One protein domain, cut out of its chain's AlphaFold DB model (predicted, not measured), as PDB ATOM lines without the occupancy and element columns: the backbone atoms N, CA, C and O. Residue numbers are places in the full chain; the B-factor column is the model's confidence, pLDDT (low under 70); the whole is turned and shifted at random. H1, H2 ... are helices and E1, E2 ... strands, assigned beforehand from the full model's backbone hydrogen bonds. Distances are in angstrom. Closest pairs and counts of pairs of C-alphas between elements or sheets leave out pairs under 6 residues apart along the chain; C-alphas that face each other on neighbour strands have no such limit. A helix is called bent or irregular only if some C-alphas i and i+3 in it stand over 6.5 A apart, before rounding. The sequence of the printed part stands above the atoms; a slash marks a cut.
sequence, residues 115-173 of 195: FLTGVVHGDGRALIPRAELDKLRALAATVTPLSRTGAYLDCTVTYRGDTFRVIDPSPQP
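AT A GLANCE: This is residues 115 to 173 of the 195 residues of an uncharacterized protein of Allonocardiopsis opalescens (UniProt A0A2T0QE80). A small antiparallel sheet of three strands, E3, E4 and E5, has one helix, H1, slantwise over one face, while its other face is bare of named elements. A short two-stranded hairpin, E1 and E2, lies beyond the E5 edge toward the helix side, and the loop of residues 146 to 152 and the tail of residues 169 to 173 lie together at the far end from that hairpin's turn. The printed part has 59 residues, with one named helix and five named strands in the order E1 E2 H1 E3 E4 E5, a mixed class of helices and strands. The whole is compact, with a radius of gyration of the C-alphas of 11.4 A and spans of 29 by 22 by 21 A.

IN THESE COORDINATES: E1, residues 119 to 121, begins at C-alpha 119 (226.030, 206.622, 177.690) and measures 6.3 A. E2, residues 125 to 129, is 13.7 A long. H1, residues 130 to 139, runs 14.7 A from C-alpha 130 (221.462, 203.557, 166.306); it is irregular, with C-alphas 131 and 134 7.1 A apart. E3, residues 142 to 145, measures 10.0 A. E4, residues 153 to 159, is 18.0 A long, and E5, residues 162 to 168, is 19.5 A long, ending at C-alpha 168 (226.660, 208.071, 162.555).

HOW THE PARTS SIT: E3, E4 and E5 form a meander, each strand the antiparallel neighbour of the one before, with E3 and E5 as edge strands. In the hairpin of E3 and E4, at 160 degrees, N 144 and O 156 are within hydrogen-bond range at 2.8 A. In the hairpin of E4 and E5, at 157 degrees, N 157 and O 164 are 2.8 A apart. H1 is on this sheet, over E4 and E5, at a height over the sheet of 9.3 A, with the local plane fitted to only just enough of the sheet's C-alphas, 6. On the local plane its line and that of E4 stand at 33 degrees, slantwise to the strands. The closest C-alphas of H1 and E4 are those of Leu 139 and Tyr 159, 7.0 A apart. In H1, 4 of 6 O i to N i+4 pairs are within hydrogen-bond range. E1 and E2 form an antiparallel hairpin at 172 degrees, with N 121 and O 125 2.7 A apart. E2 and E5 are near each other, with 9 pairs of C-alphas within 10 A, while E1 and H1 are apart.

THE WHOLE: The C-alphas farthest apart are those of Gly 122 and Pro 173, 32.1 A. The printed part has no cut. The link from E3 to E4, 7 residues, is short, and the other links between named elements are tight. The mean pLDDT of the printed part is 72.5, and residues 119 to 122, 145 to 152 and 169 to 173 are under 70.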
ATOM      1  N   PHE A 115     215.150 209.311 178.196       78.00
ATOM      2  CA  PHE A 115     214.304 208.927 177.064       78.00
ATOM      3  C   PHE A 115     215.000 207.963 176.107       78.00
ATOM      4  O   PHE A 115     214.340 207.134 175.486       78.00
ATOM      5  N   LEU A 116     216.321 208.080 175.996       79.12
ATOM      6  CA  LEU A 116     217.163 207.269 175.136       79.12
ATOM      7  C   LEU A 116     218.009 206.349 176.006       79.12
ATOM      8  O   LEU A 116     218.554 206.759 177.035       79.12
ATOM      9  N   THR A 117     218.155 205.108 175.566       73.62
ATOM     10  CA  THR A 117     219.218 204.243 176.071       73.62
ATOM     11  C   THR A 117     220.540 204.789 175.530       73.62
ATOM     12  O   THR A 117     220.635 205.146 174.363       73.62
ATOM     13  N   GLY A 118     221.553 204.968 176.375       70.12
ATOM     14  CA  GLY A 118     222.815 205.564 175.936       70.12
ATOM     15  C   GLY A 118     223.732 205.960 177.083       70.12
ATOM     16  O   GLY A 118     223.312 206.069 178.235       70.12
ATOM     17  N   VAL A 119     225.001 206.170 176.755       67.75
ATOM     18  CA  VAL A 119     226.030 206.622 177.690       67.75
ATOM     19  C   VAL A 119     226.309 208.090 177.414       67.75
ATOM     20  O   VAL A 119     226.819 208.444 176.356       67.75
ATOM     21  N   VAL A 120     225.987 208.954 178.372       69.50
ATOM     22  CA  VAL A 120     226.344 210.374 178.313       69.50
ATOM     23  C   VAL A 120     227.629 210.577 179.097       69.50
ATOM     24  O   VAL A 120     227.679 210.342 180.305       69.50
ATOM     25  N   HIS A 121     228.667 211.029 178.408       66.19
ATOM     26  CA  HIS A 121     229.924 211.431 179.008       66.19
ATOM     27  C   HIS A 121     229.841 212.899 179.461       66.19
ATOM     28  O   HIS A 121     229.285 213.771 178.791       66.19
ATOM     29  N   GLY A 122     230.379 213.183 180.651       60.12
ATOM     30  CA  GLY A 122     230.339 214.517 181.265       60.12
ATOM     31  C   GLY A 122     231.167 215.587 180.542       60.12
ATOM     32  O   GLY A 122     231.130 216.746 180.940       60.12
ATOM     33  N   ASP A 123     231.894 215.216 179.489       71.50
ATOM     34  CA  ASP A 123     232.706 216.075 178.620       71.50
ATOM     35  C   ASP A 123     231.919 216.638 177.418       71.50
ATOM     36  O   ASP A 123     232.501 217.180 176.479       71.50
ATOM     37  N   GLY A 124     230.589 216.518 177.443       72.56
ATOM     38  CA  GLY A 124     229.709 217.002 176.379       72.56
ATOM     39  C   GLY A 124     229.647 216.068 175.175       72.56
ATOM     40  O   GLY A 124     229.402 216.509 174.045       72.56
ATOM     41  N   ARG A 125     229.881 214.775 175.413       77.81
ATOM     42  CA  ARG A 125     229.753 213.709 174.421       77.81
ATOM     43  C   ARG A 125     228.738 212.678 174.880       77.81
ATOM     44  O   ARG A 125     228.551 212.469 176.073       77.81
ATOM     45  N   ALA A 126     228.081 212.009 173.947       77.56
ATOM     46  CA  ALA A 126     227.248 210.861 174.271       77.56
ATOM     47  C   ALA A 126     227.303 209.803 173.172       77.56
ATOM     48  O   ALA A 126     227.521 210.115 172.005       77.56
ATOM     49  N   LEU A 127     227.089 208.559 173.571       79.50
ATOM     50  CA  LEU A 127     226.914 207.410 172.702       79.50
ATOM     51  C   LEU A 127     225.487 206.913 172.868       79.50
ATOM     52  O   LEU A 127     225.084 206.552 173.976       79.50
ATOM     53  N   ILE A 128     224.724 206.888 171.784       79.56
ATOM     54  CA  ILE A 128     223.368 206.328 171.782       79.56
ATOM     55  C   ILE A 128     223.296 205.186 170.768       79.56
ATOM     56  O   ILE A 128     223.947 205.273 169.731       79.56
ATOM     57  N   PRO A 129     222.536 204.110 171.008       79.44
ATOM     58  CA  PRO A 129     222.311 203.084 170.009       79.44
ATOM     59  C   PRO A 129     221.656 203.670 168.760       79.44
ATOM     60  O   PRO A 129     220.774 204.525 168.836       79.44
ATOM     61  N   ARG A 130     222.027 203.154 167.594       74.31
ATOM     62  CA  ARG A 130     221.462 203.557 166.306       74.31
ATOM     63  C   ARG A 130     219.957 203.311 166.219       74.31
ATOM     64  O   ARG A 130     219.247 204.107 165.616       74.31
ATOM     65  N   ALA A 131     219.457 202.272 166.889       76.62
ATOM     66  CA  ALA A 131     218.022 201.997 167.012       76.62
ATOM     67  C   ALA A 131     217.235 203.143 167.684       76.62
ATOM     68  O   ALA A 131     216.028 203.267 167.496       76.62
ATOM     69  N   GLU A 132     217.910 204.004 168.449       78.62
ATOM     70  CA  GLU A 132     217.315 205.163 169.116       78.62
ATOM     71  C   GLU A 132     217.327 206.427 168.233       78.62
ATOM     72  O   GLU A 132     216.806 207.465 168.647       78.62
ATOM     73  N   LEU A 133     217.867 206.361 167.003       76.88
ATOM     74  CA  LEU A 133     217.930 207.498 166.075       76.88
ATOM     75  C   LEU A 133     216.547 208.087 165.791       76.88
ATOM     76  O   LEU A 133     216.376 209.304 165.813       76.88
ATOM     77  N   ASP A 134     215.556 207.233 165.537       77.75
ATOM     78  CA  ASP A 134     214.203 207.687 165.219       77.75
ATOM     79  C   ASP A 134     213.523 208.327 166.432       77.75
ATOM     80  O   ASP A 134     212.797 209.311 166.287       77.75
ATOM     81  N   LYS A 135     213.833 207.854 167.646       78.94
ATOM     82  CA  LYS A 135     213.363 208.496 168.880       78.94
ATOM     83  C   LYS A 135     214.031 209.848 169.088       78.94
ATOM     84  O   LYS A 135     213.351 210.813 169.426       78.94
ATOM     85  N   LEU A 136     215.333 209.952 168.824       80.25
ATOM     86  CA  LEU A 136     216.038 211.230 168.863       80.25
ATOM     87  C   LEU A 136     215.452 212.218 167.841       80.25
ATOM     88  O   LEU A 136     215.221 213.373 168.185       80.25
ATOM     89  N   ARG A 137     215.157 211.767 166.616       77.19
ATOM     90  CA  ARG A 137     214.504 212.583 165.578       77.19
ATOM     91  C   ARG A 137     213.104 213.035 165.986       77.19
ATOM     92  O   ARG A 137     212.751 214.174 165.714       77.19
ATOM     93  N   ALA A 138     212.333 212.177 166.653       77.88
ATOM     94  CA  ALA A 138     211.007 212.526 167.158       77.88
ATOM     95  C   ALA A 138     211.055 213.540 168.317       77.88
ATOM     96  O   ALA A 138     210.134 214.338 168.478       77.88
ATOM     97  N   LEU A 139     212.118 213.509 169.128       78.06
ATOM     98  CA  LEU A 139     212.339 214.458 170.223       78.06
ATOM     99  C   LEU A 139     212.933 215.787 169.743       78.06
ATOM    100  O   LEU A 139     212.723 216.819 170.381       78.06
ATOM    101  N   ALA A 140     213.693 215.765 168.650       77.94
ATOM    102  CA  ALA A 140     214.330 216.936 168.077       77.94
ATOM    103  C   ALA A 140     213.292 217.960 167.605       77.94
ATOM    104  O   ALA A 140     212.388 217.649 166.834       77.94
ATOM    105  N   ALA A 141     213.472 219.219 168.005       70.38
ATOM    106  CA  ALA A 141     212.710 220.327 167.441       70.38
ATOM    107  C   ALA A 141     213.121 220.587 165.985       70.38
ATOM    108  O   ALA A 141     212.317 221.020 165.161       70.38
ATOM    109  N   THR A 142     214.394 220.354 165.659       74.00
ATOM    110  CA  THR A 142     214.923 220.517 164.303       74.00
ATOM    111  C   THR A 142     216.107 219.583 164.093       74.00
ATOM    112  O   THR A 142     216.944 219.434 164.984       74.00
ATOM    113  N   VAL A 143     216.183 218.973 162.910       74.44
ATOM    114  CA  VAL A 143     217.329 218.173 162.464       74.44
ATOM    115  C   VAL A 143     217.842 218.777 161.162       74.44
ATOM    116  O   VAL A 143     217.113 218.831 160.173       74.44
ATOM    117  N   THR A 144     219.088 219.241 161.158       72.44
ATOM    118  CA  THR A 144     219.725 219.873 159.999       72.44
ATOM    119  C   THR A 144     220.884 219.002 159.521       72.44
ATOM    120  O   THR A 144     221.859 218.848 160.254       72.44
ATOM    121  N   PRO A 145     220.818 218.402 158.322       68.88
ATOM    122  CA  PRO A 145     221.932 217.621 157.793       68.88
ATOM    123  C   PRO A 145     223.119 218.540 157.468       68.88
ATOM    124  O   PRO A 145     222.958 219.538 156.767       68.88
ATOM    125  N   LEU A 146     224.304 218.193 157.975       62.00
ATOM    126  CA  LEU A 146     225.565 218.902 157.739       62.00
ATOM    127  C   LEU A 146     226.334 218.315 156.552       62.00
ATOM    128  O   LEU A 146     226.962 219.062 155.806       62.00
ATOM    129  N   SER A 147     226.244 216.999 156.332       59.72
ATOM    130  CA  SER A 147     226.875 216.334 155.189       59.72
ATOM    131  C   SER A 147     225.848 215.698 154.250       59.72
ATOM    132  O   SER A 147     224.928 215.006 154.682       59.72
ATOM    133  N   ARG A 148     226.018 215.931 152.940       51.53
ATOM    134  CA  ARG A 148     225.230 215.312 151.853       51.53
ATOM    135  C   ARG A 148     225.965 214.169 151.150       51.53
ATOM    136  O   ARG A 148     225.408 213.581 150.230       51.53
ATOM    137  N   THR A 149     227.205 213.856 151.536       50.31
ATOM    138  CA  THR A 149     228.071 212.938 150.771       50.31
ATOM    139  C   THR A 149     227.720 211.455 150.921       50.31
ATOM    140  O   THR A 149     228.383 210.617 150.319       50.31
ATOM    141  N   GLY A 150     226.664 211.108 151.664       50.88
ATOM    142  CA  GLY A 150     226.071 209.764 151.670       50.88
ATOM    143  C   GLY A 150     226.940 208.661 152.286       50.88
ATOM    144  O   GLY A 150     226.517 207.513 152.287       50.88
ATOM    145  N   ALA A 151     228.128 208.990 152.800       57.12
ATOM    146  CA  ALA A 151     229.060 208.026 153.381       57.12
ATOM    147  C   ALA A 151     228.870 207.832 154.894       57.12
ATOM    148  O   ALA A 151     229.240 206.793 155.408       57.12
ATOM    149  N   TYR A 152     228.301 208.801 155.606       62.91
ATOM    150  CA  TYR A 152     228.015 208.730 157.043       62.91
ATOM    151  C   TYR A 152     226.941 209.774 157.382       62.91
ATOM    152  O   TYR A 152     226.781 210.756 156.644       62.91
ATOM    153  N   LEU A 153     226.166 209.573 158.457       70.56
ATOM    154  CA  LEU A 153     225.228 210.610 158.910       70.56
ATOM    155  C   LEU A 153     226.023 211.670 159.659       70.56
ATOM    156  O   LEU A 153     226.767 211.360 160.582       70.56
ATOM    157  N   ASP A 154     225.802 212.923 159.306       79.25
ATOM    158  CA  ASP A 154     226.320 214.057 160.053       79.25
ATOM    159  C   ASP A 154     225.241 215.130 160.065       79.25
ATOM    160  O   ASP A 154     224.878 215.670 159.014       79.25
ATOM    161  N   CYS A 155     224.659 215.380 161.233       78.81
ATOM    162  CA  CYS A 155     223.586 216.348 161.386       78.81
ATOM    163  C   CYS A 155     223.676 217.108 162.703       78.81
ATOM    164  O   CYS A 155     224.171 216.619 163.717       78.81
ATOM    165  N   THR A 156     223.149 218.323 162.692       82.94
ATOM    166  CA  THR A 156     222.894 219.103 163.895       82.94
ATOM    167  C   THR A 156     221.466 218.854 164.354       82.94
ATOM    168  O   THR A 156     220.527 218.891 163.558       82.94
ATOM    169  N   VAL A 157     221.297 218.606 165.644       82.50
ATOM    170  CA  VAL A 157     220.012 218.384 166.296       82.50
ATOM    171  C   VAL A 157     219.793 219.495 167.309       82.50
ATOM    172  O   VAL A 157     220.656 219.755 168.145       82.50
ATOM    173  N   THR A 158     218.628 220.135 167.241       80.06
ATOM    174  CA  THR A 158     218.200 221.131 168.224       80.06
ATOM    175  C   THR A 158     217.117 220.540 169.113       80.06
ATOM    176  O   THR A 158     216.068 220.110 168.631       80.06
ATOM    177  N   TYR A 159     217.349 220.543 170.422       81.81
ATOM    178  CA  TYR A 159     216.427 220.062 171.442       81.81
ATOM    179  C   TYR A 159     216.290 221.116 172.539       81.81
ATOM    180  O   TYR A 159     217.267 221.470 173.189       81.81
ATOM    181  N   ARG A 160     215.071 221.634 172.742       79.62
ATOM    182  CA  ARG A 160     214.752 222.635 173.785       79.62
ATOM    183  C   ARG A 160     215.678 223.864 173.822       79.62
ATOM    184  O   ARG A 160     215.897 224.442 174.879       79.62
ATOM    185  N   GLY A 161     216.173 224.283 172.658       78.94
ATOM    186  CA  GLY A 161     217.063 225.439 172.524       78.94
ATOM    187  C   GLY A 161     218.555 225.110 172.604       78.94
ATOM    188  O   GLY A 161     219.359 225.976 172.276       78.94
ATOM    189  N   ASP A 162     218.927 223.875 172.949       82.00
ATOM    190  CA  ASP A 162     220.302 223.389 172.839       82.00
ATOM    191  C   ASP A 162     220.529 222.736 171.479       82.00
ATOM    192  O   ASP A 162     219.724 221.918 171.028       82.00
ATOM    193  N   THR A 163     221.650 223.061 170.840       84.19
ATOM    194  CA  THR A 163     222.035 222.516 169.536       84.19
ATOM    195  C   THR A 163     223.306 221.688 169.679       84.19
ATOM    196  O   THR A 163     224.323 222.184 170.156       84.19
ATOM    197  N   PHE A 164     223.258 220.428 169.250       83.06
ATOM    198  CA  PHE A 164     224.380 219.490 169.319       83.06
ATOM    199  C   PHE A 164     224.519 218.701 168.019       83.06
ATOM    200  O   PHE A 164     223.583 218.607 167.226       83.06
ATOM    201  N   ARG A 165     225.699 218.131 167.774       83.69
ATOM    202  CA  ARG A 165     226.004 217.401 166.538       83.69
ATOM    203  C   ARG A 165     225.903 215.901 166.769       83.69
ATOM    204  O   ARG A 165     226.402 215.401 167.774       83.69
ATOM    205  N   VAL A 166     225.286 215.199 165.830       83.00
ATOM    206  CA  VAL A 166     225.125 213.747 165.808       83.00
ATOM    207  C   VAL A 166     225.840 213.204 164.579       83.00
ATOM    208  O   VAL A 166     225.607 213.666 163.463       83.00
ATOM    209  N   ILE A 167     226.710 212.230 164.802       80.44
ATOM    210  CA  ILE A 167     227.541 211.582 163.797       80.44
ATOM    211  C   ILE A 167     227.245 210.082 163.860       80.44
ATOM    212  O   ILE A 167     227.430 209.451 164.898       80.44
ATOM    213  N   ASP A 168     226.766 209.517 162.758       73.56
ATOM    214  CA  ASP A 168     226.660 208.071 162.555       73.56
ATOM    215  C   ASP A 168     227.874 207.657 161.724       73.56
ATOM    216  O   ASP A 168     227.864 207.922 160.521       73.56
ATOM    217  N   PRO A 169     228.930 207.079 162.324       63.72
ATOM    218  CA  PRO A 169     230.116 206.669 161.579       63.72
ATOM    219  C   PRO A 169     229.818 205.524 160.605       63.72
ATOM    220  O   PRO A 169     230.660 205.228 159.758       63.72
ATOM    221  N   SER A 170     228.634 204.903 160.690       60.06
ATOM    222  CA  SER A 170     228.303 203.817 159.795       60.06
ATOM    223  C   SER A 170     228.074 204.260 158.364       60.06
ATOM    224  O   SER A 170     227.321 205.218 158.137       60.06
ATOM    225  N   PRO A 171     228.634 203.512 157.389       56.62
ATOM    226  CA  PRO A 171     228.318 203.690 155.993       56.62
ATOM    227  C   PRO A 171     226.809 203.590 155.851       56.62
ATOM    228  O   PRO A 171     226.193 202.547 156.082       56.62
ATOM    229  N   GLN A 172     226.183 204.719 155.531       54.50
ATOM    230  CA  GLN A 172     224.803 204.696 155.081       54.50
ATOM    231  C   GLN A 172     224.835 203.841 153.812       54.50
ATOM    232  O   GLN A 172     225.660 204.125 152.933       54.50
ATOM    233  N   PRO A 173     224.016 202.777 153.696       46.91
ATOM    234  CA  PRO A 173     223.873 202.129 152.408       46.91
ATOM    235  C   PRO A 173     223.499 203.252 151.450       46.91
ATOM    236  O   PRO A 173     222.489 203.928 151.674       46.91
TER     237      PRO A 173